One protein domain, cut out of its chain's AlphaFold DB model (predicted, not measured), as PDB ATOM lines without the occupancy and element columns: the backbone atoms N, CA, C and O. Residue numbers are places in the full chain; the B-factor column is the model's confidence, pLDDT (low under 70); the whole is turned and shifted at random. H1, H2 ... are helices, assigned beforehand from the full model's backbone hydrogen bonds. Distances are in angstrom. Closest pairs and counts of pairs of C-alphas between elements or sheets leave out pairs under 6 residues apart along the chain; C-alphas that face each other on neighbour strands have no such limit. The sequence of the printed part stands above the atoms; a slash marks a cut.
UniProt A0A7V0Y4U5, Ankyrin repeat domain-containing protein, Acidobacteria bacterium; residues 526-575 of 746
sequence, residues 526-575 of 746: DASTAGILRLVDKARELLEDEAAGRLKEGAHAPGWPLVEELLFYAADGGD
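Overview. This is residues 526 to 575 of the 746 residues of the protein "Ankyrin repeat domain-containing protein" of Acidobacteria bacterium (UniProt A0A7V0Y4U5). Three helices run nearly side by side: the short H1 packs closely on H3, while H2 runs back the opposite way beside H1 and is set farther from H3. At the end of the group where H2 ends and H3 begins, a long loop, residues 548 to 561, makes the turn from H2 to H3. The printed part has 50 residues with three named helices, in the order H1, H2, H3, and no named strand, and its class is all helix. It is compact, with a radius of gyration of the C-alphas of 9.7 A, and the C-alphas span 28 by 23 by 13 A along their three main axes.

Arrangement. H1, residues 527 to 532, touches H2, residues 536 to 547, with the C-alphas of Ala 530 and Ala 539 the closest at 5.5 A. Their lines stand at a shallow tilt of 22 degrees and they run opposite ways, a helical hairpin. H1 also touches H3, residues 562 to 573, with 24 pairs of C-alphas within 8 A. The closest C-alphas of these two are those of Gly 531 and Ala 570, 3.9 A apart. H1 and H3 run the same way at a shallow tilt of 16 degrees, and their centres are 6.8 A apart. H2 and H3 only just touch, with 3 pairs of C-alphas within 8 A, through residues 539 to 543 of H2 and 562 to 566 of H3 alone. Their closest C-alphas are those of Ala 539 and Leu 566, 7.5 A apart. They run opposite ways at a shallow tilt of 13 degrees, a second helical hairpin, with their centres 12.8 A apart. The helix packing is mostly aligned, with the 3 touching pairs at a shallow tilt. In H1, H2 and H3 every O i to N i+4 pair is within hydrogen-bond range.

Along the chain. H1 begins at C-alpha 527, at (7.909, 17.119, 93.623), and measures 8.5 A from first to last C-alpha over its 6 residues. H2, Val 536 to Ala 547, has 12 residues and measures 16.7 A, ending at C-alpha 547, at (-0.425, 26.605, 86.563). H3, Leu 562 to Gly 573, also has 12 residues and measures 16.0 A, ending at C-alpha 573, at (5.808, 11.254, 103.446).

Size, cuts and confidence. The two C-alphas farthest apart are those of Gly 549 and Gly 574, at 27.9 A, and the first and last printed C-alphas, of Asp 526 and Asp 575, are 15.7 A apart. The link from H1 to H2 is tight, with 3 residues between them, and the link from H2 to H3 is long, with 14. The C-alphas of residues 548 to 561 lie 6 to 15 A from the mean of the C-alphas. The printed part has no cut. The mean pLDDT of the printed part is 93.1, and no printed residue is under 70.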
ATOM      1  N   ASP A 526      12.207  19.568  93.884       94.25
ATOM      2  CA  ASP A 526      11.284  18.839  93.027       94.25
ATOM      3  C   ASP A 526      10.073  18.298  93.809       94.25
ATOM      4  O   ASP A 526       9.998  18.369  95.043       94.25
ATOM      5  N   ALA A 527       9.109  17.744  93.075       94.38
ATOM      6  CA  ALA A 527       7.909  17.119  93.623       94.38
ATOM      7  C   ALA A 527       8.222  16.012  94.633       94.38
ATOM      8  O   ALA A 527       7.559  15.925  95.672       94.38
ATOM      9  N   SER A 528       9.241  15.195  94.341       92.19
ATOM     10  CA  SER A 528       9.644  14.095  95.210       92.19
ATOM     11  C   SER A 528      10.128  14.608  96.563       92.19
ATOM     12  O   SER A 528       9.595  14.196  97.597       92.19
ATOM     13  N   THR A 529      11.039  15.588  96.565       93.38
ATOM     14  CA  THR A 529      11.572  16.222  97.776       93.38
ATOM     15  C   THR A 529      10.477  16.943  98.551       93.38
ATOM     16  O   THR A 529      10.373  16.776  99.768       93.38
ATOM     17  N   ALA A 530       9.636  17.726  97.865       95.75
ATOM     18  CA  ALA A 530       8.563  18.473  98.509       95.75
ATOM     19  C   ALA A 530       7.546  17.547  99.195       95.75
ATOM     20  O   ALA A 530       7.144  17.815 100.330       95.75
ATOM     21  N   GLY A 531       7.165  16.450  98.533       93.56
ATOM     22  CA  GLY A 531       6.222  15.466  99.062       93.56
ATOM     23  C   GLY A 531       6.785  14.693 100.253       93.56
ATOM     24  O   GLY A 531       6.197  14.715 101.337       93.56
ATOM     25  N   ILE A 532       7.947  14.052 100.084       89.81
ATOM     26  CA  ILE A 532       8.507  13.149 101.100       89.81
ATOM     27  C   ILE A 532       8.946  13.896 102.372       89.81
ATOM     28  O   ILE A 532       8.751  13.396 103.480       89.81
ATOM     29  N   LEU A 533       9.492  15.114 102.228       91.25
ATOM     30  CA  LEU A 533       9.942  15.955 103.346       91.25
ATOM     31  C   LEU A 533       8.853  16.897 103.872       91.25
ATOM     32  O   LEU A 533       9.122  17.692 104.774       91.25
ATOM     33  N   ARG A 534       7.617  16.789 103.359       93.00
ATOM     34  CA  ARG A 534       6.445  17.533 103.853       93.00
ATOM     35  C   ARG A 534       6.610  19.055 103.740       93.00
ATOM     36  O   ARG A 534       6.203  19.818 104.618       93.00
ATOM     37  N   LEU A 535       7.234  19.519 102.659       95.12
ATOM     38  CA  LEU A 535       7.496  20.939 102.418       95.12
ATOM     39  C   LEU A 535       6.261  21.598 101.787       95.12
ATOM     40  O   LEU A 535       6.238  21.876 100.589       95.12
ATOM     41  N   VAL A 536       5.227  21.845 102.598       96.88
ATOM     42  CA  VAL A 536       3.911  22.351 102.149       96.88
ATOM     43  C   VAL A 536       4.026  23.614 101.290       96.88
ATOM     44  O   VAL A 536       3.403  23.698 100.232       96.88
ATOM     45  N   ASP A 537       4.846  24.580 101.707       96.94
ATOM     46  CA  ASP A 537       5.014  25.837 100.970       96.94
ATOM     47  C   ASP A 537       5.682  25.614  99.605       96.94
ATOM     48  O   ASP A 537       5.283  26.226  98.617       96.94
ATOM     49  N   LYS A 538       6.640  24.680  99.521       95.94
ATOM     50  CA  LYS A 538       7.293  24.312  98.256       95.94
ATOM     51  C   LYS A 538       6.370  23.531  97.335       95.94
ATOM     52  O   LYS A 538       6.328  23.814  96.145       95.94
ATOM     53  N   ALA A 539       5.573  22.615  97.877       97.38
ATOM     54  CA  ALA A 539       4.533  21.935  97.113       97.38
ATOM     55  C   ALA A 539       3.526  22.930  96.510       97.38
ATOM     56  O   ALA A 539       3.134  22.794  95.352       97.38
ATOM     57  N   ARG A 540       3.139  23.962  97.271       97.62
ATOM     58  CA  ARG A 540       2.253  25.030  96.793       97.62
ATOM     59  C   ARG A 540       2.900  25.856  95.681       97.62
ATOM     60  O   ARG A 540       2.271  26.044  94.645       97.62
ATOM     61  N   GLU A 541       4.147  26.284  95.877       96.88
ATOM     62  CA  GLU A 541       4.940  27.018  94.878       96.88
ATOM     63  C   GLU A 541       5.036  26.240  93.556       96.88
ATOM     64  O   GLU A 541       4.741  26.792  92.498       96.88
ATOM     65  N   LEU A 542       5.343  24.937  93.615       97.19
ATOM     66  CA  LEU A 542       5.421  24.063  92.440       97.19
ATOM     67  C   LEU A 542       4.108  24.029  91.645       97.19
ATOM     68  O   LEU A 542       4.110  24.216  90.429       97.19
ATOM     69  N   LEU A 543       2.977  23.831  92.328       96.38
ATOM     70  CA  LEU A 543       1.658  23.789  91.687       96.38
ATOM     71  C   LEU A 543       1.249  25.152  91.099       96.38
ATOM     72  O   LEU A 543       0.578  25.209  90.066       96.38
ATOM     73  N   GLU A 544       1.624  26.257  91.747       96.06
ATOM     74  CA  GLU A 544       1.370  27.618  91.254       96.06
ATOM     75  C   GLU A 544       2.238  27.967  90.037       96.06
ATOM     76  O   GLU A 544       1.760  28.614  89.097       96.06
ATOM     77  N   ASP A 545       3.495  27.526  90.026       96.31
ATOM     78  CA  ASP A 545       4.407  27.716  88.903       96.31
ATOM     79  C   ASP A 545       4.029  26.854  87.696       96.31
ATOM     80  O   ASP A 545       4.100  27.349  86.569       96.31
ATOM     81  N   GLU A 546       3.549  25.624  87.899       95.62
ATOM     82  CA  GLU A 546       2.963  24.808  86.826       95.62
ATOM     83  C   GLU A 546       1.750  25.505  86.202       95.62
ATOM     84  O   GLU A 546       1.720  25.736  84.990       95.62
ATOM     85  N   ALA A 547       0.790  25.934  87.029       94.25
ATOM     86  CA  ALA A 547      -0.425  26.605  86.563       94.25
ATOM     87  C   ALA A 547      -0.138  27.905  85.794       94.25
ATOM     88  O   ALA A 547      -0.922  28.316  84.935       94.25
ATOM     89  N   ALA A 548       0.983  28.559  86.094       96.31
ATOM     90  CA  ALA A 548       1.387  29.795  85.445       96.31
ATOM     91  C   ALA A 548       2.442  29.624  84.338       96.31
ATOM     92  O   ALA A 548       2.915  30.631  83.802       96.31
ATOM     93  N   GLY A 549       2.825  28.389  83.997       94.38
ATOM     94  CA  GLY A 549       3.816  28.101  82.957       94.38
ATOM     95  C   GLY A 549       5.236  28.574  83.290       94.38
ATOM     96  O   GLY A 549       6.001  28.896  82.383       94.38
ATOM     97  N   ARG A 550       5.580  28.660  84.581       95.50
ATOM     98  CA  ARG A 550       6.908  29.049  85.097       95.50
ATOM     99  C   ARG A 550       7.676  27.895  85.742       95.50
ATOM    100  O   ARG A 550       8.754  28.126  86.286       95.50
ATOM    101  N   LEU A 551       7.126  26.680  85.707       93.69
ATOM    102  CA  LEU A 551       7.747  25.506  86.307       93.69
ATOM    103  C   LEU A 551       9.150  25.288  85.730       93.69
ATOM    104  O   LEU A 551       9.339  25.250  84.513       93.69
ATOM    105  N   LYS A 552      10.137  25.191  86.619       90.75
ATOM    106  CA  LYS A 552      11.537  24.998  86.237       90.75
ATOM    107  C   LYS A 552      11.770  23.567  85.753       90.75
ATOM    108  O   LYS A 552      11.139  22.627  86.231       90.75
ATOM    109  N   GLU A 553      12.718  23.404  84.835       88.12
ATOM    110  CA  GLU A 553      13.210  22.084  84.438       88.12
ATOM    111  C   GLU A 553      13.785  21.345  85.660       88.12
ATOM    112  O   GLU A 553      14.423  21.960  86.515       88.12
ATOM    113  N   GLY A 554      13.502  20.044  85.777       86.19
ATOM    114  CA  GLY A 554      13.896  19.225  86.932       86.19
ATOM    115  C   GLY A 554      12.951  19.289  88.140       86.19
ATOM    116  O   GLY A 554      13.185  18.585  89.115       86.19
ATOM    117  N   ALA A 555      11.871  20.078  88.093       91.94
ATOM    118  CA  ALA A 555      10.901  20.172  89.192       91.94
ATOM    119  C   ALA A 555      10.048  18.901  89.398       91.94
ATOM    120  O   ALA A 555       9.379  18.767  90.421       91.94
ATOM    121  N   HIS A 556      10.048  17.990  88.427       91.19
ATOM    122  CA  HIS A 556       9.400  16.683  88.484       91.19
ATOM    123  C   HIS A 556      10.084  15.729  87.491       91.19
ATOM    124  O   HIS A 556      10.783  16.169  86.567       91.19
ATOM    125  N   ALA A 557       9.894  14.425  87.670       85.25
ATOM    126  CA  ALA A 557      10.504  13.401  86.839       85.25
ATOM    127  C   ALA A 557      10.001  13.470  85.377       85.25
ATOM    128  O   ALA A 557       8.798  13.639  85.131       85.25
ATOM    129  N   PRO A 558      10.883  13.283  84.374       80.38
ATOM    130  CA  PRO A 558      10.483  13.284  82.970       80.38
ATOM    131  C   PRO A 558       9.397  12.242  82.674       80.38
ATOM    132  O   PRO A 558       9.560  11.056  82.952       80.38
ATOM    133  N   GLY A 559       8.292  12.682  82.070       83.62
ATOM    134  CA  GLY A 559       7.167  11.808  81.715       83.62
ATOM    135  C   GLY A 559       6.220  11.466  82.870       83.62
ATOM    136  O   GLY A 559       5.236  10.767  82.635       83.62
ATOM    137  N   TRP A 560       6.463  11.979  84.080       87.25
ATOM    138  CA  TRP A 560       5.554  11.852  85.218       87.25
ATOM    139  C   TRP A 560       4.896  13.210  85.500       87.25
ATOM    140  O   TRP A 560       5.616  14.171  85.758       87.25
ATOM    141  N   PRO A 561       3.557  13.350  85.423       93.19
ATOM    142  CA  PRO A 561       2.907  14.617  85.751       93.19
ATOM    143  C   PRO A 561       3.198  15.079  87.187       93.19
ATOM    144  O   PRO A 561       3.115  14.273  88.117       93.19
ATOM    145  N   LEU A 562       3.451  16.383  87.370       95.38
ATOM    146  CA  LEU A 562       3.810  16.993  88.657       95.38
ATOM    147  C   LEU A 562       2.847  16.587  89.780       95.38
ATOM    148  O   LEU A 562       3.270  16.126  90.836       95.38
ATOM    149  N   VAL A 563       1.541  16.733  89.538       96.56
ATOM    150  CA  VAL A 563       0.495  16.428  90.526       96.56
ATOM    151  C   VAL A 563       0.478  14.951  90.940       96.56
ATOM    152  O   VAL A 563       0.222  14.644  92.105       96.56
ATOM    153  N   GLU A 564       0.769  14.036  90.011       95.88
ATOM    154  CA  GLU A 564       0.793  12.596  90.279       95.88
ATOM    155  C   GLU A 564       2.024  12.218  91.109       95.88
ATOM    156  O   GLU A 564       1.915  11.432  92.053       95.88
ATOM    157  N   GLU A 565       3.175  12.810  90.790       94.19
ATOM    158  CA  GLU A 565       4.410  12.616  91.544       94.19
ATOM    159  C   GLU A 565       4.301  13.200  92.961       94.19
ATOM    160  O   GLU A 565       4.605  12.510  93.938       94.19
ATOM    161  N   LEU A 566       3.778  14.425  93.102       95.94
ATOM    162  CA  LEU A 566       3.519  15.033  94.410       95.94
ATOM    163  C   LEU A 566       2.590  14.163  95.259       95.94
ATOM    164  O   LEU A 566       2.880  13.938  96.432       95.94
ATOM    165  N   LEU A 567       1.491  13.658  94.687       96.75
ATOM    166  CA  LEU A 567       0.570  12.777  95.406       96.75
ATOM    167  C   LEU A 567       1.274  11.501  95.881       96.75
ATOM    168  O   LEU A 567       1.074  11.083  97.023       96.75
ATOM    169  N   PHE A 568       2.095  10.895  95.021       93.62
ATOM    170  CA  PHE A 568       2.831   9.675  95.340       93.62
ATOM    171  C   PHE A 568       3.758   9.872  96.544       93.62
ATOM    172  O   PHE A 568       3.663   9.125  97.522       93.62
ATOM    173  N   TYR A 569       4.614  10.895  96.507       92.19
ATOM    174  CA  TYR A 569       5.591  11.131  97.571       92.19
ATOM    175  C   TYR A 569       4.991  11.780  98.820       92.19
ATOM    176  O   TYR A 569       5.476  11.524  99.915       92.19
ATOM    177  N   ALA A 570       3.914  12.563  98.709       94.31
ATOM    178  CA  ALA A 570       3.207  13.100  99.874       94.31
ATOM    179  C   ALA A 570       2.427  12.025 100.643       94.31
ATOM    180  O   ALA A 570       2.313  12.107 101.867       94.31
ATOM    181  N   ALA A 571       1.911  11.004  99.948       92.19
ATOM    182  CA  ALA A 571       1.305   9.835 100.583       92.19
ATOM    183  C   ALA A 571       2.348   8.996 101.344       92.19
ATOM    184  O   ALA A 571       2.072   8.536 102.448       92.19
ATOM    185  N   ASP A 572       3.550   8.840 100.784       87.50
ATOM    186  CA  ASP A 572       4.678   8.163 101.444       87.50
ATOM    187  C   ASP A 572       5.211   8.992 102.632       87.50
ATOM    188  O   ASP A 572       5.372   8.503 103.751       87.50
ATOM    189  N   GLY A 573       5.380  10.301 102.424       87.81
ATOM    190  CA  GLY A 573       5.808  11.254 103.446       87.81
ATOM    191  C   GLY A 573       4.785  11.435 104.567       87.81
ATOM    192  O   GLY A 573       5.175  11.697 105.704       87.81
ATOM    193  N   GLY A 574       3.490  11.259 104.296       90.00
ATOM    194  CA  GLY A 574       2.407  11.434 105.263       90.00
ATOM    195  C   GLY A 574       2.080  12.903 105.540       90.00
ATOM    196  O   GLY A 574       2.032  13.304 106.704       90.00
ATOM    197  N   ASP A 575       1.886  13.720 104.496       92.75
ATOM    198  CA  ASP A 575       1.406  15.106 104.638       92.75
ATOM    199  C   ASP A 575      -0.016  15.309 104.066       92.75
ATOM    200  O   ASP A 575      -0.195  15.354 102.844       92.75
TER     201      ASP A 575